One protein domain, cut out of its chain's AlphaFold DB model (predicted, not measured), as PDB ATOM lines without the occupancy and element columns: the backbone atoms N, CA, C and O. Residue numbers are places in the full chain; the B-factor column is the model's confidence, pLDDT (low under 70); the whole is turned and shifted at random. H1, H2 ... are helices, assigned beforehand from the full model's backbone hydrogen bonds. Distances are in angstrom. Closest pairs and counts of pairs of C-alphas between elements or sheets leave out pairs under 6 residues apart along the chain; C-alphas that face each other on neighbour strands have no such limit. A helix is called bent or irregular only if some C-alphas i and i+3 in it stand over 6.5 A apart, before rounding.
ATOM      1  N   GLU A 453     102.435 135.089 147.072       92.94
ATOM      2  CA  GLU A 453     101.956 135.305 148.435       92.94
ATOM      3  C   GLU A 453     103.077 135.746 149.382       92.94
ATOM      4  O   GLU A 453     102.918 136.720 150.114       92.94
ATOM      5  N   GLU A 454     104.253 135.116 149.318       93.56
ATOM      6  CA  GLU A 454     105.422 135.595 150.065       93.56
ATOM      7  C   GLU A 454     105.786 137.028 149.649       93.56
ATOM      8  O   GLU A 454     106.003 137.876 150.511       93.56
ATOM      9  N   LEU A 455     105.779 137.338 148.347       94.75
ATOM     10  CA  LEU A 455     106.087 138.683 147.856       94.75
ATOM     11  C   LEU A 455     105.080 139.738 148.352       94.75
ATOM     12  O   LEU A 455     105.500 140.814 148.775       94.75
ATOM     13  N   LYS A 456     103.773 139.432 148.360       94.56
ATOM     14  CA  LYS A 456     102.738 140.313 148.938       94.56
ATOM     15  C   LYS A 456     102.972 140.566 150.425       94.56
ATOM     16  O   LYS A 456     102.873 141.702 150.874       94.56
ATOM     17  N   ASN A 457     103.319 139.525 151.177       92.56
ATOM     18  CA  ASN A 457     103.531 139.634 152.618       92.56
ATOM     19  C   ASN A 457     104.831 140.374 152.981       92.56
ATOM     20  O   ASN A 457     104.899 141.037 154.017       92.56
ATOM     21  N   ILE A 458     105.855 140.303 152.126       93.19
ATOM     22  CA  ILE A 458     107.100 141.070 152.283       93.19
ATOM     23  C   ILE A 458     106.890 142.543 151.896       93.19
ATOM     24  O   ILE A 458     107.415 143.428 152.574       93.19
ATOM     25  N   ALA A 459     106.106 142.810 150.846       92.69
ATOM     26  CA  ALA A 459     105.803 144.146 150.332       92.69
ATOM     27  C   ALA A 459     104.313 144.518 150.521       92.69
ATOM     28  O   ALA A 459     103.602 144.713 149.532       92.69
ATOM     29  N   PRO A 460     103.819 144.665 151.767       90.19
ATOM     30  CA  PRO A 460     102.383 144.787 152.046       90.19
ATOM     31  C   PRO A 460     101.740 146.064 151.486       90.19
ATOM     32  O   PRO A 460     100.529 146.112 151.291       90.19
ATOM     33  N   TYR A 461     102.536 147.101 151.215       91.06
ATOM     34  CA  TYR A 461     102.057 148.367 150.656       91.06
ATOM     35  C   TYR A 461     102.094 148.410 149.122       91.06
ATOM     36  O   TYR A 461     101.644 149.384 148.514       91.06
ATOM     37  N   ALA A 462     102.627 147.372 148.470       92.56
ATOM     38  CA  ALA A 462     102.611 147.280 147.021       92.56
ATOM     39  C   ALA A 462     101.206 146.905 146.530       92.56
ATOM     40  O   ALA A 462     100.588 145.953 147.006       92.56
ATOM     41  N   LYS A 463     100.702 147.623 145.521       92.12
ATOM     42  CA  LYS A 463      99.445 147.247 144.861       92.12
ATOM     43  C   LYS A 463      99.579 145.860 144.231       92.12
ATOM     44  O   LYS A 463     100.610 145.556 143.632       92.12
ATOM     45  N   VAL A 464      98.505 145.070 144.269       90.81
ATOM     46  CA  VAL A 464      98.462 143.727 143.654       90.81
ATOM     47  C   VAL A 464      98.882 143.770 142.182       90.81
ATOM     48  O   VAL A 464      99.676 142.942 141.754       90.81
ATOM     49  N   THR A 465      98.466 144.798 141.440       94.50
ATOM     50  CA  THR A 465      98.869 144.997 140.039       94.50
ATOM     51  C   THR A 465     100.377 145.184 139.858       94.50
ATOM     52  O   THR A 465     100.943 144.691 138.885       94.50
ATOM     53  N   ASN A 466     101.062 145.852 140.794       92.88
ATOM     54  CA  ASN A 466     102.520 145.998 140.758       92.88
ATOM     55  C   ASN A 466     103.219 144.694 141.150       92.88
ATOM     56  O   ASN A 466     104.232 144.345 140.547       92.88
ATOM     57  N   ILE A 467     102.667 143.959 142.120       94.50
ATOM     58  CA  ILE A 467     103.156 142.623 142.467       94.50
ATOM     59  C   ILE A 467     103.087 141.714 141.240       94.50
ATOM     60  O   ILE A 467     104.101 141.138 140.861       94.50
ATOM     61  N   ASP A 468     101.938 141.650 140.570       93.31
ATOM     62  CA  ASP A 468     101.748 140.837 139.367       93.31
ATOM     63  C   ASP A 468     102.703 141.243 138.239       93.31
ATOM     64  O   ASP A 468     103.313 140.382 137.605       93.31
ATOM     65  N   LYS A 469     102.896 142.552 138.040       94.12
ATOM     66  CA  LYS A 469     103.788 143.110 137.013       94.12
ATOM     67  C   LYS A 469     105.249 142.674 137.173       94.12
ATOM     68  O   LYS A 469     105.926 142.437 136.171       94.12
ATOM     69  N   TYR A 470     105.764 142.613 138.404       95.56
ATOM     70  CA  TYR A 470     107.188 142.350 138.658       95.56
ATOM     71  C   TYR A 470     107.483 140.949 139.196       95.56
ATOM     72  O   TYR A 470     108.647 140.560 139.205       95.56
ATOM     73  N   PHE A 471     106.469 140.183 139.606       95.19
ATOM     74  CA  PHE A 471     106.621 138.861 140.221       95.19
ATOM     75  C   PHE A 471     107.532 137.924 139.419       95.19
ATOM     76  O   PHE A 471     108.528 137.424 139.944       95.19
ATOM     77  N   GLU A 472     107.227 137.732 138.134       93.81
ATOM     78  CA  GLU A 472     108.038 136.869 137.270       93.81
ATOM     79  C   GLU A 472     109.441 137.459 137.065       93.81
ATOM     80  O   GLU A 472     110.447 136.756 137.150       93.81
ATOM     81  N   GLY A 473     109.516 138.786 136.922       92.19
ATOM     82  CA  GLY A 473     110.771 139.526 136.836       92.19
ATOM     83  C   GLY A 473     111.694 139.264 138.029       92.19
ATOM     84  O   GLY A 473     112.882 139.035 137.817       92.19
ATOM     85  N   PHE A 474     111.181 139.221 139.263       95.31
ATOM     86  CA  PHE A 474     111.980 138.895 140.453       95.31
ATOM     87  C   PHE A 474     112.545 137.481 140.400       95.31
ATOM     88  O   PHE A 474     113.746 137.304 140.585       95.31
ATOM     89  N   ASN A 475     111.715 136.482 140.096       93.62
ATOM     90  CA  ASN A 475     112.168 135.092 140.042       93.62
ATOM     91  C   ASN A 475     113.227 134.861 138.959       93.62
ATOM     92  O   ASN A 475     114.200 134.143 139.195       93.62
ATOM     93  N   ILE A 476     113.083 135.502 137.798       90.25
ATOM     94  CA  ILE A 476     114.099 135.435 136.744       90.25
ATOM     95  C   ILE A 476     115.371 136.182 137.173       90.25
ATOM     96  O   ILE A 476     116.475 135.655 137.028       90.25
ATOM     97  N   THR A 477     115.232 137.376 137.758       88.81
ATOM     98  CA  THR A 477     116.363 138.184 138.252       88.81
ATOM     99  C   THR A 477     117.173 137.422 139.296       88.81
ATOM    100  O   THR A 477     118.398 137.394 139.223       88.81
ATOM    101  N   PHE A 478     116.510 136.765 140.246       91.19
ATOM    102  CA  PHE A 478     117.179 136.020 141.309       91.19
ATOM    103  C   PHE A 478     118.045 134.894 140.771       91.19
ATOM    104  O   PHE A 478     119.201 134.775 141.172       91.19
ATOM    105  N   LYS A 479     117.533 134.151 139.788       88.56
ATOM    106  CA  LYS A 479     118.316 133.135 139.081       88.56
ATOM    107  C   LYS A 479     119.482 133.756 138.313       88.56
ATOM    108  O   LYS A 479     120.597 133.255 138.400       88.56
ATOM    109  N   LYS A 480     119.244 134.854 137.586       83.75
ATOM    110  CA  LYS A 480     120.252 135.502 136.726       83.75
ATOM    111  C   LYS A 480     121.424 136.102 137.515       83.75
ATOM    112  O   LYS A 480     122.555 136.060 137.040       83.75
ATOM    113  N   PHE A 481     121.158 136.644 138.703       82.25
ATOM    114  CA  PHE A 481     122.133 137.376 139.524       82.25
ATOM    115  C   PHE A 481     122.490 136.664 140.837       82.25
ATOM    116  O   PHE A 481     122.998 137.286 141.770       82.25
ATOM    117  N   ASN A 482     122.225 135.357 140.913       87.44
ATOM    118  CA  ASN A 482     122.568 134.495 142.046       87.44
ATOM    119  C   ASN A 482     122.042 134.982 143.410       87.44
ATOM    120  O   ASN A 482     122.685 134.783 144.437       87.44
ATOM    121  N   ILE A 483     120.853 135.589 143.431       88.31
ATOM    122  CA  ILE A 483     120.166 136.044 144.650       88.31
ATOM    123  C   ILE A 483     119.315 134.875 145.156       88.31
ATOM    124  O   ILE A 483     118.086 134.857 145.055       88.31
ATOM    125  N   ASN A 484     119.999 133.829 145.608       85.69
ATOM    126  CA  ASN A 484     119.406 132.512 145.798       85.69
ATOM    127  C   ASN A 484     119.007 132.238 147.243       85.69
ATOM    128  O   ASN A 484     118.010 131.555 147.439       85.69
ATOM    129  N   THR A 485     119.730 132.762 148.235       90.31
ATOM    130  CA  THR A 485     119.467 132.474 149.654       90.31
ATOM    131  C   THR A 485     118.345 133.344 150.227       90.31
ATOM    132  O   THR A 485     118.022 134.411 149.696       90.31
ATOM    133  N   CYS A 486     117.765 132.921 151.358       91.06
ATOM    134  CA  CYS A 486     116.777 133.726 152.082       91.06
ATOM    135  C   CYS A 486     117.316 135.128 152.392       91.06
ATOM    136  O   CYS A 486     116.665 136.116 152.073       91.06
ATOM    137  N   LEU A 487     118.519 135.227 152.967       93.56
ATOM    138  CA  LEU A 487     119.095 136.512 153.367       93.56
ATOM    139  C   LEU A 487     119.358 137.428 152.166       93.56
ATOM    140  O   LEU A 487     119.063 138.619 152.238       93.56
ATOM    141  N   GLN A 488     119.838 136.878 151.045       95.31
ATOM    142  CA  GLN A 488     120.008 137.633 149.799       95.31
ATOM    143  C   GLN A 488     118.682 138.226 149.319       95.31
ATOM    144  O   GLN A 488     118.609 139.426 149.070       95.31
ATOM    145  N   LYS A 489     117.618 137.418 149.259       95.56
ATOM    146  CA  LYS A 489     116.282 137.878 148.841       95.56
ATOM    147  C   LYS A 489     115.707 138.910 149.803       95.56
ATOM    148  O   LYS A 489     115.182 139.921 149.354       95.56
ATOM    149  N   ILE A 490     115.826 138.678 151.110       96.19
ATOM    150  CA  ILE A 490     115.331 139.587 152.152       96.19
ATOM    151  C   ILE A 490     115.984 140.960 152.015       96.19
ATOM    152  O   ILE A 490     115.280 141.965 151.912       96.19
ATOM    153  N   HIS A 491     117.318 141.009 151.987       98.12
ATOM    154  CA  HIS A 491     118.032 142.278 151.890       98.12
ATOM    155  C   HIS A 491     117.805 142.948 150.537       98.12
ATOM    156  O   HIS A 491     117.597 144.157 150.496       98.12
ATOM    157  N   PHE A 492     117.761 142.185 149.442       98.06
ATOM    158  CA  PHE A 492     117.431 142.723 148.126       98.06
ATOM    159  C   PHE A 492     116.041 143.368 148.111       98.06
ATOM    160  O   PHE A 492     115.906 144.534 147.740       98.06
ATOM    161  N   PHE A 493     115.008 142.648 148.564       97.75
ATOM    162  CA  PHE A 493     113.649 143.181 148.620       97.75
ATOM    163  C   PHE A 493     113.567 144.418 149.502       97.75
ATOM    164  O   PHE A 493     112.936 145.386 149.097       97.75
ATOM    165  N   ALA A 494     114.234 144.433 150.656       97.19
ATOM    166  CA  ALA A 494     114.211 145.590 151.540       97.19
ATOM    167  C   ALA A 494     114.712 146.873 150.868       97.19
ATOM    168  O   ALA A 494     114.115 147.935 151.045       97.19
ATOM    169  N   GLN A 495     115.774 146.764 150.066       97.31
ATOM    170  CA  GLN A 495     116.309 147.895 149.314       97.31
ATOM    171  C   GLN A 495     115.372 148.274 148.162       97.31
ATOM    172  O   GLN A 495     114.980 149.428 148.046       97.31
ATOM    173  N   VAL A 496     114.942 147.306 147.349       96.94
ATOM    174  CA  VAL A 496     114.124 147.573 146.156       96.94
ATOM    175  C   VAL A 496     112.725 148.089 146.509       96.94
ATOM    176  O   VAL A 496     112.213 148.974 145.828       96.94
ATOM    177  N   ILE A 497     112.103 147.584 147.579       94.44
ATOM    178  CA  ILE A 497     110.822 148.098 148.091       94.44
ATOM    179  C   ILE A 497     110.972 149.572 148.452       94.44
ATOM    180  O   ILE A 497     110.117 150.368 148.074       94.44
ATOM    181  N   HIS A 498     112.058 149.948 149.122       92.69
ATOM    182  CA  HIS A 498     112.293 151.337 149.479       92.69
ATOM    183  C   HIS A 498     112.535 152.221 148.241       92.69
ATOM    184  O   HIS A 498     111.786 153.169 148.013       92.69
ATOM    185  N   GLU A 499     113.517 151.874 147.398       86.75
ATOM    186  CA  GLU A 499     113.928 152.687 146.234       86.75
ATOM    187  C   GLU A 499     112.800 152.931 145.217       86.75
ATOM    188  O   GLU A 499     112.777 153.937 144.509       86.75
ATOM    189  N   SER A 500     111.838 152.012 145.138       88.75
ATOM    190  CA  SER A 500     110.715 152.096 144.200       88.75
ATOM    191  C   SER A 500     109.399 152.542 144.841       88.75
ATOM    192  O   SER A 500     108.365 152.556 144.167       88.75
ATOM    193  N   GLY A 501     109.385 152.872 146.138       85.00
ATOM    194  CA  GLY A 501     108.156 153.182 146.871       85.00
ATOM    195  C   GLY A 501     107.138 152.039 146.805       85.00
ATOM    196  O   GLY A 501     106.013 152.221 146.343       85.00
ATOM    197  N   SER A 502     107.549 150.839 147.217       89.75
ATOM    198  CA  SER A 502     106.787 149.586 147.117       89.75
ATOM    199  C   SER A 502     106.386 149.236 145.679       89.75
ATOM    200  O   SER A 502     105.223 148.963 145.372       89.75
ATOM    201  N   PHE A 503     107.371 149.267 144.777       92.88
ATOM    202  CA  PHE A 503     107.245 148.960 143.346       92.88
ATOM    203  C   PHE A 503     106.305 149.897 142.576       92.88
ATOM    204  O   PHE A 503     105.866 149.576 141.468       92.88
ATOM    205  N   ARG A 504     105.970 151.055 143.153       88.00
ATOM    206  CA  ARG A 504     105.097 152.058 142.539       88.00
ATOM    207  C   ARG A 504     105.822 152.866 141.474       88.00
ATOM    208  O   ARG A 504     105.233 153.152 140.434       88.00
ATOM    209  N   TYR A 505     107.071 153.224 141.738       85.31
ATOM    210  CA  TYR A 505     107.874 154.098 140.900       85.31
ATOM    211  C   TYR A 505     108.986 153.302 140.223       85.31
ATOM    212  O   TYR A 505     109.726 152.551 140.850       85.31
ATOM    213  N   ASN A 506     109.079 153.467 138.912       86.00
ATOM    214  CA  ASN A 506     110.073 152.849 138.033       86.00
ATOM    215  C   ASN A 506     110.768 153.894 137.144       86.00
ATOM    216  O   ASN A 506     111.474 153.530 136.203       86.00
ATOM    217  N   VAL A 507     110.514 155.173 137.411       87.56
ATOM    218  CA  VAL A 507     111.135 156.331 136.783       87.56
ATOM    219  C   VAL A 507     111.193 157.457 137.812       87.56
ATOM    220  O   VAL A 507     110.249 157.638 138.590       87.56
ATOM    221  N   GLU A 508     112.310 158.172 137.827       81.06
ATOM    222  CA  GLU A 508     112.537 159.369 138.631       81.06
ATOM    223  C   GLU A 508     111.408 160.382 138.396       81.06
ATOM    224  O   GLU A 508     111.010 160.643 137.258       81.06
ATOM    225  N   GLN A 509     110.884 160.950 139.479       73.31
ATOM    226  CA  GLN A 509     109.834 161.964 139.415       73.31
ATOM    227  C   GLN A 509     110.455 163.362 139.457       73.31
ATOM    228  O   GLN A 509     111.374 163.620 140.229       73.31
ATOM    229  N   GLY A 510     109.935 164.286 138.653       74.56
ATOM    230  CA  GLY A 510     110.352 165.684 138.677       74.56
ATOM    231  C   GLY A 510     109.867 166.452 137.455       74.56
ATOM    232  O   GLY A 510     109.383 165.865 136.489       74.56
ATOM    233  N   ASN A 511     109.984 167.778 137.502       74.62
ATOM    234  CA  ASN A 511     109.661 168.618 136.353       74.62
ATOM    235  C   ASN A 511     110.709 168.457 135.231       74.62
ATOM    236  O   ASN A 511     111.814 167.948 135.448       74.62
ATOM    237  N   SER A 512     110.369 168.908 134.023       78.44
ATOM    238  CA  SER A 512     111.237 168.776 132.846       78.44
ATOM    239  C   SER A 512     112.620 169.400 133.053       78.44
ATOM    240  O   SER A 512     113.616 168.847 132.598       78.44
ATOM    241  N   GLU A 513     112.702 170.510 133.790       80.00
ATOM    242  CA  GLU A 513     113.962 171.192 134.100       80.00
ATOM    243  C   GLU A 513     114.868 170.357 135.021       80.00
ATOM    244  O   GLU A 513     116.073 170.246 134.794       80.00
ATOM    245  N   TYR A 514     114.298 169.719 136.044       76.50
ATOM    246  CA  TYR A 514     115.020 168.806 136.925       76.50
ATOM    247  C   TYR A 514     115.538 167.588 136.155       76.50
ATOM    248  O   TYR A 514     116.719 167.256 136.258       76.50
ATOM    249  N   LEU A 515     114.692 166.966 135.329       76.31
ATOM    250  CA  LEU A 515     115.074 165.792 134.540       76.31
ATOM    251  C   LEU A 515     116.104 166.127 133.447       76.31
ATOM    252  O   LEU A 515     116.962 165.294 133.135       76.31
ATOM    253  N   ALA A 516     116.078 167.350 132.905       81.06
ATOM    254  CA  ALA A 516     117.044 167.821 131.914       81.06
ATOM    255  C   ALA A 516     118.483 167.846 132.453       81.06
ATOM    256  O   ALA A 516     119.417 167.588 131.693       81.06
ATOM    257  N   LYS A 517     118.680 168.039 133.769       85.12
ATOM    258  CA  LYS A 517     120.010 167.995 134.417       85.12
ATOM    259  C   LYS A 517     120.716 166.651 134.239       85.12
ATOM    260  O   LYS A 517     121.940 166.592 134.288       85.12
ATOM    261  N   TYR A 518     119.956 165.582 134.005       79.25
ATOM    262  CA  TYR A 518     120.489 164.247 133.761       79.25
ATOM    263  C   TYR A 518     120.748 163.952 132.279       79.25
ATOM    264  O   TYR A 518     121.227 162.864 131.966       79.25
ATOM    265  N   GLY A 519     120.406 164.851 131.348       83.38
ATOM    266  CA  GLY A 519     120.618 164.644 129.909       83.38
ATOM    267  C   GLY A 519     119.947 163.376 129.359       83.38
ATOM    268  O   GLY A 519     120.512 162.703 128.502       83.38
ATOM    269  N   GLY A 520     118.784 162.999 129.907       84.38
ATOM    270  CA  GLY A 520     118.057 161.772 129.549       84.38
ATOM    271  C   GLY A 520     118.427 160.520 130.361       84.38
ATOM    272  O   GLY A 520     117.739 159.503 130.240       84.38
ATOM    273  N   TRP A 521     119.439 160.601 131.230       86.69
ATOM    274  CA  TRP A 521     119.949 159.508 132.073       86.69
ATOM    275  C   TRP A 521     119.455 159.587 133.528       86.69
ATOM    276  O   TRP A 521     120.210 159.298 134.458       86.69
ATOM    277  N   HIS A 522     118.217 160.043 133.725       86.00
ATOM    278  CA  HIS A 522     117.549 160.056 135.030       86.00
ATOM    279  C   HIS A 522     117.176 158.632 135.471       86.00
ATOM    280  O   HIS A 522     117.143 157.724 134.638       86.00
ATOM    281  N   GLY A 523     116.881 158.464 136.761       86.94
ATOM    282  CA  GLY A 523     116.573 157.174 137.377       86.94
ATOM    283  C   GLY A 523     115.466 156.395 136.665       86.94
ATOM    284  O   GLY A 523     114.401 156.941 136.373       86.94
ATOM    285  N   ARG A 524     115.713 155.112 136.368       94.06
ATOM    286  CA  ARG A 524     114.693 154.149 135.909       94.06
ATOM    287  C   ARG A 524     114.858 152.776 136.561       94.06
ATOM    288  O   ARG A 524     115.937 152.399 137.017       94.06
ATOM    289  N   GLY A 525     113.793 151.986 136.520       94.75
ATOM    290  CA  GLY A 525     113.727 150.659 137.126       94.75
ATOM    291  C   GLY A 525     113.564 150.722 138.642       94.75
ATOM    292  O   GLY A 525     113.421 151.797 139.219       94.75
ATOM    293  N   LEU A 526     113.560 149.561 139.297       94.19
ATOM    294  CA  LEU A 526     113.203 149.482 140.716       94.19
ATOM    295  C   LEU A 526     114.333 149.897 141.676       94.19
ATOM    296  O   LEU A 526     114.079 150.035 142.866       94.19
ATOM    297  N   ILE A 527     115.556 150.098 141.170       89.56
ATOM    298  CA  ILE A 527     116.712 150.611 141.931       89.56
ATOM    299  C   ILE A 527     117.127 152.032 141.504       89.56
ATOM    300  O   ILE A 527     118.188 152.503 141.895       89.56
ATOM    301  N   GLN A 528     116.333 152.700 140.654       84.88
ATOM    302  CA  GLN A 528     116.651 154.032 140.113       84.88
ATOM    303  C   GLN A 528     118.030 154.102 139.423       84.88
ATOM    304  O   GLN A 528     118.884 154.933 139.747       84.88
ATOM    305  N   LEU A 529     118.260 153.238 138.425       87.19
ATOM    306  CA  LEU A 529     119.478 153.255 137.608       87.19
ATOM    307  C   LEU A 529     119.658 154.641 136.974       87.19
ATOM    308  O   LEU A 529     118.832 155.054 136.167       87.19
ATOM    309  N   THR A 530     120.730 155.343 137.339       82.75
ATOM    310  CA  THR A 530     120.946 156.757 136.990       82.75
ATOM    311  C   THR A 530     122.345 156.962 136.416       82.75
ATOM    312  O   THR A 530     123.282 156.291 136.846       82.75
ATOM    313  N   THR A 531     122.509 157.948 135.526       83.19
ATOM    314  CA  THR A 531     123.743 158.365 134.821       83.19
ATOM    315  C   THR A 531     124.150 157.507 133.619       83.19
ATOM    316  O   THR A 531     124.041 156.283 133.628       83.19
ATOM    317  N   LYS A 532     124.695 158.159 132.582       83.44
ATOM    318  CA  LYS A 532     125.151 157.504 131.345       83.44
ATOM    319  C   LYS A 532     126.115 156.329 131.580       83.44
ATOM    320  O   LYS A 532     125.880 155.279 130.986       83.44
ATOM    321  N   PRO A 533     127.153 156.430 132.439       83.75
ATOM    322  CA  PRO A 533     128.064 155.308 132.678       83.75
ATOM    323  C   PRO A 533     127.365 154.059 133.226       83.75
ATOM    324  O   PRO A 533     127.688 152.951 132.806       83.75
ATOM    325  N   ASN A 534     126.378 154.232 134.109       79.19
ATOM    326  CA  ASN A 534     125.638 153.109 134.681       79.19
ATOM    327  C   ASN A 534     124.713 152.454 133.657       79.19
ATOM    328  O   ASN A 534     124.657 151.232 133.602       79.19
ATOM    329  N   TYR A 535     124.047 153.237 132.804       83.69
ATOM    330  CA  TYR A 535     123.259 152.681 131.700       83.69
ATOM    331  C   TYR A 535     124.128 151.910 130.706       83.69
ATOM    332  O   TYR A 535     123.763 150.806 130.327       83.69
ATOM    333  N   LEU A 536     125.297 152.443 130.335       81.69
ATOM    334  CA  LEU A 536     126.243 151.746 129.454       81.69
ATOM    335  C   LEU A 536     126.801 150.468 130.095       81.69
ATOM    336  O   LEU A 536     127.067 149.483 129.414       81.69
ATOM    337  N   ALA A 537     127.038 150.472 131.408       73.50
ATOM    338  CA  ALA A 537     127.483 149.278 132.120       73.50
ATOM    339  C   ALA A 537     126.365 148.234 132.249       73.50
ATOM    340  O   ALA A 537     126.635 147.043 132.112       73.50
ATOM    341  N   PHE A 538     125.125 148.678 132.461       83.69
ATOM    342  CA  PHE A 538     123.956 147.810 132.500       83.69
ATOM    343  C   PHE A 538     123.666 147.194 131.129       83.69
ATOM    344  O   PHE A 538     123.576 145.976 131.054       83.69
ATOM    345  N   GLU A 539     123.615 148.000 130.062       84.88
ATOM    346  CA  GLU A 539     123.466 147.560 128.664       84.88
ATOM    347  C   GLU A 539     124.451 146.445 128.324       84.88
ATOM    348  O   GLU A 539     124.042 145.353 127.937       84.88
ATOM    349  N   ARG A 540     125.746 146.686 128.572       78.88
ATOM    350  CA  ARG A 540     126.796 145.686 128.353       78.88
ATOM    351  C   ARG A 540     126.541 144.400 129.125       78.88
ATOM    352  O   ARG A 540     126.793 143.330 128.598       78.88
ATOM    353  N   ALA A 541     126.040 144.489 130.355       74.12
ATOM    354  CA  ALA A 541     125.813 143.318 131.194       74.12
ATOM    355  C   ALA A 541     124.566 142.506 130.810       74.12
ATOM    356  O   ALA A 541     124.479 141.332 131.169       74.12
ATOM    357  N   ILE A 542     123.589 143.115 130.132       78.38
ATOM    358  CA  ILE A 542     122.372 142.422 129.685       78.38
ATOM    359  C   ILE A 542     122.380 142.074 128.194       78.38
ATOM    360  O   ILE A 542     121.561 141.252 127.796       78.38
ATOM    361  N   GLY A 543     123.286 142.662 127.404       76.94
ATOM    362  CA  GLY A 543     123.379 142.452 125.954       76.94
ATOM    363  C   GLY A 543     122.250 143.111 125.152       76.94
ATOM    364  O   GLY A 543     122.052 142.805 123.989       76.94
ATOM    365  N   GLU A 544     121.488 144.016 125.758       80.62
ATOM    366  CA  GLU A 544     120.270 144.589 125.179       80.62
ATOM    367  C   GLU A 544     120.369 146.105 125.167       80.62
ATOM    368  O   GLU A 544     120.634 146.711 126.207       80.62
ATOM    369  N   ASP A 545     120.101 146.715 124.011       88.12
ATOM    370  CA  ASP A 545     120.178 148.165 123.855       88.12
ATOM    371  C   ASP A 545     119.186 148.872 124.787       88.12
ATOM    372  O   ASP A 545     117.961 148.763 124.633       88.12
ATOM    373  N   VAL A 546     119.749 149.625 125.728       89.81
ATOM    374  CA  VAL A 546     119.055 150.498 126.673       89.81
ATOM    375  C   VAL A 546     119.663 151.903 126.685       89.81
ATOM    376  O   VAL A 546     119.394 152.674 127.607       89.81
ATOM    377  N   THR A 547     120.487 152.268 125.697       89.44
ATOM    378  CA  THR A 547     121.229 153.538 125.690       89.44
ATOM    379  C   THR A 547     121.048 154.357 124.415       89.44
ATOM    380  O   THR A 547     121.050 155.590 124.515       89.44
ATOM    381  N   SER A 548     120.838 153.719 123.255       88.50
ATOM    382  CA  SER A 548     120.908 154.352 121.924       88.50
ATOM    383  C   SER A 548     119.927 155.512 121.730       88.50
ATOM    384  O   SER A 548     120.203 156.475 121.017       88.50
ATOM    385  N   SER A 549     118.775 155.449 122.397       90.19
ATOM    386  CA  SER A 549     117.673 156.398 122.254       90.19
ATOM    387  C   SER A 549     116.882 156.546 123.555       90.19
ATOM    388  O   SER A 549     117.074 155.798 124.516       90.19
ATOM    389  N   SER A 550     115.964 157.521 123.604       86.75
ATOM    390  CA  SER A 550     115.036 157.641 124.740       86.75
ATOM    391  C   SER A 550     114.182 156.386 124.896       86.75
ATOM    392  O   SER A 550     114.059 155.871 126.002       86.75
ATOM    393  N   LEU A 551     113.676 155.851 123.781       87.50
ATOM    394  CA  LEU A 551     112.872 154.629 123.767       87.50
ATOM    395  C   LEU A 551     113.666 153.417 124.269       87.50
ATOM    396  O   LEU A 551     113.125 152.612 125.027       87.50
ATOM    397  N   ALA A 552     114.951 153.310 123.907       90.31
ATOM    398  CA  ALA A 552     115.837 152.274 124.436       90.31
ATOM    399  C   ALA A 552     115.987 152.399 125.961       90.31
ATOM    400  O   ALA A 552     115.768 151.429 126.683       90.31
ATOM    401  N   ARG A 553     116.256 153.608 126.477       93.19
ATOM    402  CA  ARG A 553     116.347 153.852 127.931       93.19
ATOM    403  C   ARG A 553     115.050 153.527 128.664       93.19
ATOM    404  O   ARG A 553     115.088 152.990 129.772       93.19
ATOM    405  N   ASP A 554     113.899 153.793 128.053       91.62
ATOM    406  CA  ASP A 554     112.592 153.531 128.657       91.62
ATOM    407  C   ASP A 554     112.272 152.036 128.786       91.62
ATOM    408  O   ASP A 554     111.424 151.671 129.606       91.62
ATOM    409  N   LYS A 555     113.002 151.142 128.099       92.88
ATOM    410  CA  LYS A 555     112.933 149.693 128.367       92.88
ATOM    411  C   LYS A 555     113.222 149.375 129.836       92.88
ATOM    412  O   LYS A 555     112.562 148.506 130.397       92.88
ATOM    413  N   VAL A 556     114.110 150.132 130.496       95.12
ATOM    414  CA  VAL A 556     114.462 149.953 131.921       95.12
ATOM    415  C   VAL A 556     113.272 150.224 132.855       95.12
ATOM    416  O   VAL A 556     113.276 149.803 134.006       95.12
ATOM    417  N   THR A 557     112.201 150.865 132.382       92.06
ATOM    418  CA  THR A 557     110.965 151.040 133.167       92.06
ATOM    419  C   THR A 557     110.054 149.803 133.133       92.06
ATOM    420  O   THR A 557     109.111 149.694 133.923       92.06
ATOM    421  N   LYS A 558     110.303 148.843 132.236       90.06
ATOM    422  CA  LYS A 558     109.427 147.690 131.993       90.06
ATOM    423  C   LYS A 558     110.027 146.412 132.573       90.06
ATOM    424  O   LYS A 558     111.238 146.232 132.586       90.06
ATOM    425  N   SER A 559     109.176 145.513 133.061       88.31
ATOM    426  CA  SER A 559     109.601 144.157 133.436       88.31
ATOM    427  C   SER A 559     110.004 143.387 132.161       88.31
ATOM    428  O   SER A 559     109.317 143.556 131.152       88.31
ATOM    429  N   PRO A 560     111.092 142.590 132.161       91.38
ATOM    430  CA  PRO A 560     111.940 142.254 133.310       91.38
ATOM    431  C   PRO A 560     113.067 143.263 133.588       91.38
ATOM    432  O   PRO A 560     113.635 143.243 134.678       91.38
ATOM    433  N   TYR A 561     113.376 144.177 132.661       92.31
ATOM    434  CA  TYR A 561     114.531 145.087 132.743       92.31
ATOM    435  C   TYR A 561     114.540 146.001 133.973       92.31
ATOM    436  O   TYR A 561     115.602 146.271 134.528       92.31
ATOM    437  N   ALA A 562     113.364 146.418 134.442       93.44
ATOM    438  CA  ALA A 562     113.203 147.184 135.676       93.44
ATOM    439  C   ALA A 562     113.707 146.438 136.917       93.44
ATOM    440  O   ALA A 562     114.165 147.071 137.867       93.44
ATOM    441  N   VAL A 563     113.613 145.106 136.912       95.38
ATOM    442  CA  VAL A 563     114.100 144.239 137.990       95.38
ATOM    443  C   VAL A 563     115.535 143.791 137.708       95.38
ATOM    444  O   VAL A 563     116.351 143.736 138.625       95.38
ATOM    445  N   TYR A 564     115.894 143.566 136.437       93.69
ATOM    446  CA  TYR A 564     117.272 143.254 136.047       93.69
ATOM    447  C   TYR A 564     118.243 144.366 136.405       93.69
ATOM    448  O   TYR A 564     119.343 144.057 136.842       93.69
ATOM    449  N   SER A 565     117.864 145.637 136.255       93.62
ATOM    450  CA  SER A 565     118.736 146.743 136.656       93.62
ATOM    451  C   SER A 565     119.032 146.709 138.154       93.62
ATOM    452  O   SER A 565     120.173 146.937 138.552       93.62
ATOM    453  N   ALA A 566     118.051 146.319 138.974       95.50
ATOM    454  CA  ALA A 566     118.238 146.090 140.403       95.50
ATOM    455  C   ALA A 566     119.146 144.885 140.685       95.50
ATOM    456  O   ALA A 566     120.084 145.005 141.469       95.50
ATOM    457  N   GLY A 567     118.922 143.743 140.025       95.38
ATOM    458  CA  GLY A 567     119.765 142.550 140.174       95.38
ATOM    459  C   GLY A 567     121.212 142.766 139.720       95.38
ATOM    460  O   GLY A 567     122.146 142.381 140.420       95.38
ATOM    461  N   TRP A 568     121.406 143.453 138.594       94.19
ATOM    462  CA  TRP A 568     122.716 143.847 138.085       94.19
ATOM    463  C   TRP A 568     123.422 144.795 139.047       94.19
ATOM    464  O   TRP A 568     124.587 144.570 139.381       94.19
ATOM    465  N   PHE A 569     122.725 145.832 139.522       91.56
ATOM    466  CA  PHE A 569     123.303 146.746 140.497       91.56
ATOM    467  C   PHE A 569     123.735 145.969 141.742       91.56
ATOM    468  O   PHE A 569     124.862 146.112 142.195       91.56
ATOM    469  N   TRP A 570     122.871 145.095 142.250       94.50
ATOM    470  CA  TRP A 570     123.117 144.297 143.443       94.50
ATOM    471  C   TRP A 570     124.331 143.365 143.325       94.50
ATOM    472  O   TRP A 570     125.215 143.399 144.182       94.50
ATOM    473  N   ASP A 571     124.393 142.540 142.278       89.56
ATOM    474  CA  ASP A 571     125.423 141.502 142.130       89.56
ATOM    475  C   ASP A 571     126.708 142.033 141.484       89.56
ATOM    476  O   ASP A 571     127.807 141.725 141.939       89.56
ATOM    477  N   LYS A 572     126.593 142.861 140.438       82.81
ATOM    478  CA  LYS A 572     127.737 143.259 139.601       82.81
ATOM    479  C   LYS A 572     128.332 144.607 139.980       82.81
ATOM    480  O   LYS A 572     129.547 144.759 139.942       82.81
ATOM    481  N   HIS A 573     127.499 145.589 140.320       79.56
ATOM    482  CA  HIS A 573     127.982 146.944 140.597       79.56
ATOM    483  C   HIS A 573     128.322 147.149 142.081       79.56
ATOM    484  O   HIS A 573     129.410 147.599 142.440       79.56
ATOM    485  N   ALA A 574     127.390 146.792 142.961       80.06
ATOM    486  CA  ALA A 574     127.500 146.959 144.399       80.06
ATOM    487  C   ALA A 574     128.092 145.721 145.098       80.06
ATOM    488  O   ALA A 574     128.683 145.864 146.168       80.06
ATOM    489  N   ILE A 575     128.022 144.538 144.475       89.38
ATOM    490  CA  ILE A 575     128.603 143.277 144.971       89.38
ATOM    491  C   ILE A 575     128.094 142.967 146.389       89.38
ATOM    492  O   ILE A 575     128.838 143.020 147.367       89.38
ATOM    493  N   LEU A 576     126.789 142.717 146.516       92.38
ATOM    494  CA  LEU A 576     126.091 142.659 147.809       92.38
ATOM    495  C   LEU A 576     125.692 141.250 148.261       92.38
ATOM    496  O   LEU A 576     125.314 141.078 149.417       92.38
ATOM    497  N   ASN A 577     125.822 140.235 147.403       90.56
ATOM    498  CA  ASN A 577     125.423 138.858 147.721       90.56
ATOM    499  C   ASN A 577     126.134 138.294 148.966       90.56
ATOM    500  O   ASN A 577     125.466 137.782 149.864       90.56
ATOM    501  N   THR A 578     127.456 138.457 149.068       90.50
ATOM    502  CA  THR A 578     128.248 137.999 150.227       90.50
ATOM    503  C   THR A 578     127.941 138.801 151.494       90.50
ATOM    504  O   THR A 578     127.905 138.257 152.598       90.50
ATOM    505  N   HIS A 579     127.660 140.096 151.348       92.81
ATOM    506  CA  HIS A 579     127.271 140.953 152.465       92.81
ATOM    507  C   HIS A 579     125.886 140.587 153.003       92.81
ATOM    508  O   HIS A 579     125.689 140.545 154.217       92.81
ATOM    509  N   ALA A 580     124.953 140.226 152.124       94.62
ATOM    510  CA  ALA A 580     123.646 139.738 152.531       94.62
ATOM    511  C   ALA A 580     123.729 138.381 153.236       94.62
ATOM    512  O   ALA A 580     123.076 138.207 154.259       94.62
ATOM    513  N   GLU A 581     124.585 137.463 152.779       90.94
ATOM    514  CA  GLU A 581     124.857 136.199 153.486       90.94
ATOM    515  C   GLU A 581     125.465 136.428 154.875       90.94
ATOM    516  O   GLU A 581     125.067 135.787 155.849       90.94
ATOM    517  N   SER A 582     126.369 137.402 155.008       92.12
ATOM    518  CA  SER A 582     126.895 137.806 156.318       92.12
ATOM    519  C   SER A 582     125.864 138.522 157.204       92.12
ATOM    520  O   SER A 582     126.098 138.665 158.406       92.12
ATOM    521  N   ASN A 583     124.703 138.881 156.639       95.69
ATOM    522  CA  ASN A 583     123.637 139.673 157.248       95.69
ATOM    523  C   ASN A 583     124.083 141.109 157.609       95.69
ATOM    524  O   ASN A 583     123.704 141.640 158.648       95.69
ATOM    525  N   ASP A 584     124.889 141.752 156.757       97.38
ATOM    526  CA  ASP A 584     125.406 143.116 156.966       97.38
ATOM    527  C   ASP A 584     124.487 144.186 156.344       97.38
ATOM    528  O   ASP A 584     124.803 144.834 155.343       97.38
ATOM    529  N   PHE A 585     123.311 144.362 156.948       98.06
ATOM    530  CA  PHE A 585     122.288 145.319 156.508       98.06
ATOM    531  C   PHE A 585     122.792 146.767 156.399       98.06
ATOM    532  O   PHE A 585     122.425 147.496 155.470       98.06
ATOM    533  N   ILE A 586     123.628 147.192 157.350       96.62
ATOM    534  CA  ILE A 586     124.129 148.568 157.423       96.62
ATOM    535  C   ILE A 586     125.025 148.849 156.212       96.62
ATOM    536  O   ILE A 586     124.842 149.860 155.532       96.62
ATOM    537  N   TYR A 587     125.935 147.928 155.873       97.44
ATOM    538  CA  TYR A 587     126.789 148.075 154.694       97.44
ATOM    539  C   TYR A 587     126.011 148.008 153.387       97.44
ATOM    540  O   TYR A 587     126.262 148.810 152.488       97.44
ATOM    541  N   ILE A 588     125.025 147.114 153.294       97.62
ATOM    542  CA  ILE A 588     124.141 147.028 152.126       97.62
ATOM    543  C   ILE A 588     123.427 148.364 151.896       97.62
ATOM    544  O   ILE A 588     123.481 148.901 150.790       97.62
ATOM    545  N   THR A 589     122.832 148.942 152.940       94.56
ATOM    546  CA  THR A 589     122.138 150.237 152.850       94.56
ATOM    547  C   THR A 589     123.086 151.355 152.419       94.56
ATOM    548  O   THR A 589     122.768 152.103 151.493       94.56
ATOM    549  N   TYR A 590     124.283 151.422 153.011       95.00
ATOM    550  CA  TYR A 590     125.301 152.399 152.620       95.00
ATOM    551  C   TYR A 590     125.706 152.268 151.147       95.00
ATOM    552  O   TYR A 590     125.863 153.273 150.458       95.00
ATOM    553  N   ARG A 591     125.864 151.043 150.637       93.00
ATOM    554  CA  ARG A 591     126.277 150.799 149.247       93.00
ATOM    555  C   ARG A 591     125.180 151.094 148.229       93.00
ATOM    556  O   ARG A 591     125.514 151.520 147.129       93.00
ATOM    557  N   VAL A 592     123.912 150.887 148.585       85.19
ATOM    558  CA  VAL A 592     122.772 151.227 147.719       85.19
ATOM    559  C   VAL A 592     122.547 152.739 147.687       85.19
ATOM    560  O   VAL A 592     122.429 153.318 146.614       85.19
ATOM    561  N   ASN A 593     122.528 153.394 148.850       86.06
ATOM    562  CA  ASN A 593     122.119 154.794 148.962       86.06
ATOM    563  C   ASN A 593     123.287 155.802 148.919       86.06
ATOM    564  O   ASN A 593     123.084 156.988 148.668       86.06
ATOM    565  N   GLY A 594     124.517 155.363 149.207       84.06
ATOM    566  CA  GLY A 594     125.680 156.236 149.425       84.06
ATOM    567  C   GLY A 594     125.696 156.937 150.794       84.06
ATOM    568  O   GLY A 594     126.578 157.763 151.059       84.06
ATOM    569  N   GLY A 595     124.732 156.612 151.658       90.31
ATOM    570  CA  GLY A 595     124.475 157.164 152.989       90.31
ATOM    571  C   GLY A 595     123.430 156.310 153.717       90.31
ATOM    572  O   GLY A 595     123.264 155.137 153.390       90.31
ATOM    573  N   PHE A 596     122.723 156.882 154.692       94.25
ATOM    574  CA  PHE A 596     121.749 156.147 155.517       94.25
ATOM    575  C   PHE A 596     120.339 156.745 155.458       94.25
ATOM    576  O   PHE A 596     119.582 156.653 156.425       94.25
ATOM    577  N   ASN A 597     119.979 157.379 154.333       87.00
ATOM    578  CA  ASN A 597     118.625 157.907 154.164       87.00
ATOM    579  C   ASN A 597     117.620 156.752 154.241       87.00
ATOM    580  O   ASN A 597     117.767 155.740 153.544       87.00
ATOM    581  N   HIS A 598     116.602 156.924 155.086       89.56
ATOM    582  CA  HIS A 598     115.524 155.950 155.275       89.56
ATOM    583  C   HIS A 598     115.989 154.548 155.692       89.56
ATOM    584  O   HIS A 598     115.340 153.550 155.376       89.56
ATOM    585  N   ILE A 599     117.108 154.455 156.416       93.81
ATOM    586  CA  ILE A 599     117.592 153.179 156.951       93.81
ATOM    587  C   ILE A 599     116.544 152.483 157.835       93.81
ATOM    588  O   ILE A 599     116.442 151.260 157.783       93.81
ATOM    589  N   ASP A 600     115.722 153.231 158.575       91.62
ATOM    590  CA  ASP A 600     114.697 152.639 159.442       91.62
ATOM    591  C   ASP A 600     113.573 151.970 158.634       91.62
ATOM    592  O   ASP A 600     113.142 150.869 158.967       91.62
ATOM    593  N   ASP A 601     113.142 152.577 157.522       90.31
ATOM    594  CA  ASP A 601     112.139 151.974 156.631       90.31
ATOM    595  C   ASP A 601     112.667 150.679 155.995       90.31
ATOM    596  O   ASP A 601     112.000 149.639 155.995       90.31
ATOM    597  N   ARG A 602     113.921 150.706 155.529       96.75
ATOM    598  CA  ARG A 602     114.600 149.517 154.997       96.75
ATOM    599  C   ARG A 602     114.705 148.422 156.060       96.75
ATOM    600  O   ARG A 602     114.503 147.252 155.736       96.75
ATOM    601  N   LEU A 603     114.969 148.779 157.318       96.31
ATOM    602  CA  LEU A 603     115.028 147.832 158.431       96.31
ATOM    603  C   LEU A 603     113.667 147.170 158.682       96.31
ATOM    604  O   LEU A 603     113.605 145.957 158.885       96.31
ATOM    605  N   GLU A 604     112.570 147.924 158.619       93.88
ATOM    606  CA  GLU A 604     111.226 147.349 158.729       93.88
ATOM    607  C   GLU A 604     110.921 146.374 157.583       93.88
ATOM    608  O   GLU A 604     110.361 145.299 157.814       93.88
ATOM    609  N   ASN A 605     111.363 146.672 156.356       93.19
ATOM    610  CA  ASN A 605     111.248 145.729 155.239       93.19
ATOM    611  C   ASN A 605     112.079 144.452 155.469       93.19
ATOM    612  O   ASN A 605     111.593 143.347 155.208       93.19
ATOM    613  N   VAL A 606     113.295 144.572 156.016       97.31
ATOM    614  CA  VAL A 606     114.117 143.414 156.405       97.31
ATOM    615  C   VAL A 606     113.400 142.567 157.456       97.31
ATOM    616  O   VAL A 606     113.300 141.353 157.286       97.31
ATOM    617  N   LYS A 607     112.837 143.177 158.506       95.62
ATOM    618  CA  LYS A 607     112.085 142.462 159.552       95.62
ATOM    619  C   LYS A 607     110.909 141.668 158.988       95.62
ATOM    620  O   LYS A 607     110.727 140.508 159.363       95.62
ATOM    621  N   ARG A 608     110.147 142.247 158.052       94.25
ATOM    622  CA  ARG A 608     109.074 141.526 157.341       94.25
ATOM    623  C   ARG A 608     109.635 140.350 156.546       94.25
ATOM    624  O   ARG A 608     109.151 139.232 156.699       94.25
ATOM    625  N   GLY A 609     110.695 140.573 155.770       93.88
ATOM    626  CA  GLY A 609     111.381 139.516 155.026       93.88
ATOM    627  C   GLY A 609     111.853 138.362 155.913       93.88
ATOM    628  O   GLY A 609     111.593 137.204 155.593       93.88
ATOM    629  N   PHE A 610     112.478 138.663 157.054       93.50
ATOM    630  CA  PHE A 610     112.891 137.663 158.041       93.50
ATOM    631  C   PHE A 610     111.707 136.848 158.551       93.50
ATOM    632  O   PHE A 610     111.769 135.621 158.524       93.50
ATOM    633  N   LYS A 611     110.613 137.506 158.944       91.38
ATOM    634  CA  LYS A 611     109.404 136.826 159.425       91.38
ATOM    635  C   LYS A 611     108.837 135.848 158.390       91.38
ATOM    636  O   LYS A 611     108.431 134.749 158.756       91.38
ATOM    637  N   ILE A 612     108.799 136.251 157.119       90.88
ATOM    638  CA  ILE A 612     108.183 135.461 156.044       90.88
ATOM    639  C   ILE A 612     109.106 134.344 155.553       90.88
ATOM    640  O   ILE A 612     108.662 133.208 155.409       90.88
ATOM    641  N   LEU A 613     110.383 134.643 155.314       88.25
ATOM    642  CA  LEU A 613     111.301 133.719 154.643       88.25
ATOM    643  C   LEU A 613     112.236 132.978 155.601       88.25
ATOM    644  O   LEU A 613     112.613 131.846 155.314       88.25
ATOM    645  N   TYR A 614     112.618 133.588 156.728       87.12
ATOM    646  CA  TYR A 614     113.706 133.093 157.577       87.12
ATOM    647  C   TYR A 614     113.241 132.475 158.907       87.12
ATOM    648  O   TYR A 614     113.773 131.451 159.323       87.12
ATOM    649  N   SER A 615     112.223 133.027 159.575       80.31
ATOM    650  CA  SER A 615     111.831 132.608 160.935       80.31
ATOM    651  C   SER A 615     111.328 131.164 161.048       80.31
ATOM    652  O   SER A 615     111.424 130.575 162.117       80.31
ATOM    653  N   ASN A 616     110.845 130.567 159.954       71.44
ATOM    654  CA  ASN A 616     110.380 129.174 159.922       71.44
ATOM    655  C   ASN A 616     111.469 128.182 159.447       71.44
ATOM    656  O   ASN A 616     111.170 127.019 159.161       71.44
ATOM    657  N   CYS A 617     112.727 128.629 159.313       72.50
ATOM    658  CA  CYS A 617     113.858 127.770 158.948       72.50
ATOM    659  C   CYS A 617     114.286 126.897 160.136       72.50
ATOM    660  O   CYS A 617     114.692 127.427 161.170       72.50
ATOM    661  N   VAL A 618     114.292 125.570 159.955       60.88
ATOM    662  CA  VAL A 618     114.798 124.599 160.953       60.88
ATOM    663  C   VAL A 618     116.321 124.678 161.132       60.88
ATOM    664  O   VAL A 618     116.819 124.394 162.212       60.88
ATOM    665  N   ASN A 619     117.049 125.150 160.114       60.19
ATOM    666  CA  ASN A 619     118.501 125.357 160.145       60.19
ATOM    667  C   ASN A 619     118.837 126.852 160.040       60.19
ATOM    668  O   ASN A 619     119.563 127.259 159.136       60.19
ATOM    669  N   ASN A 620     118.225 127.703 160.871       63.59
ATOM    670  CA  ASN A 620     118.664 129.096 160.922       63.59
ATOM    671  C   ASN A 620     120.024 129.177 161.637       63.59
ATOM    672  O   ASN A 620     120.213 128.593 162.698       63.59
ATOM    673  N   ASP A 621     120.972 129.921 161.072       69.56
ATOM    674  CA  ASP A 621     122.317 130.105 161.641       69.56
ATOM    675  C   ASP A 621     122.310 131.094 162.832       69.56
ATOM    676  O   ASP A 621     123.297 131.786 163.092       69.56
TER     677      ASP A 621
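AT A GLANCE: This is residues 453 to 621 of the 726 residues of an uncharacterized protein of Chryseobacterium glaciei (UniProt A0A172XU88). At one end of an elongated body, H3 and H10 lie side by side, running opposite ways, with H1, H8 and H9 round them; H7 is in the middle, and H5 and H6 lie toward the other end. H2 runs along one side from H1 to H7, while small H4 is set far out between two long loops. The printed part has 169 residues with ten named helices, H1 to H10 in chain order, and no named strand; the class is all helix, in mostly crossed packing, with 1 of 8 touching pairs at a shallow tilt. It is compact, with a radius of gyration of the C-alphas of 15.5 A, and spans 50 by 30 by 28 A.

HOW THE PARTS SIT: H1, residues 453 to 458, touches H10, residues 599 to 614, at a shallow tilt of 32 degrees, only just short of steep; the closest C-alphas, of Ile 458 and Gly 609, are 5.3 A apart. H2, residues 464 to 480, touches H1 with residues 464 to 471 alone, about perpendicular at 88 degrees; the closest C-alphas are those of Lys 456 and Ile 467, 6.9 A. H3, residues 486 to 499, touches H10 with 25 pairs of C-alphas within 8 A, opposite ways at 36 degrees, only just a steep tilt; the closest are Ala 494 and Asn 605, 4.7 A. H4, residues 512 to 516, touches no helix. H5, residues 532 to 542, and H7, residues 561 to 573, only just touch, with 3 pairs of C-alphas within 8 A; the closest are Phe 538 and Ser 565, 6.8 A. H6, residues 550 to 557, and H7 touch only at the corner, where the C-alphas of Val 556 and Ala 562 are 4.8 A apart. H7 touches H2, the closest C-alphas being Thr 477 and Tyr 564, 5.6 A. H8, residues 577 to 582, and H9, residues 585 to 593, both touch H3, the closest C-alphas being Gln 488 and Ala 580, 5.0 A, and His 491 and Phe 585, 7.0 A. Every O i to N i+4 pair is within hydrogen-bond range in H1, H3, H4, H5, H8, H9 and H10, against 11 of 13 in H2, 2 of 4 in H6 and 8 of 9 in H7.

IN THESE COORDINATES: H1 begins at C-alpha 453, (101.956, 135.305, 148.435), and H10 ends at C-alpha 614, (113.706, 133.093, 157.577). H2 is 24.3 A long, H10 20.5 A and H3 20.0 A. H2 is irregular, C-alphas 469 and 472 being 7.6 A apart, with a kink of 36 degrees near residue 472.

THE WHOLE: The two C-alphas farthest apart, of Glu 513 and Val 618, are 53.8 A apart. The printed part has no cut; the links H3 to H4 and H4 to H5 are long. Mean pLDDT of the printed part is 88.7, and residues 618 to 621 are under 70.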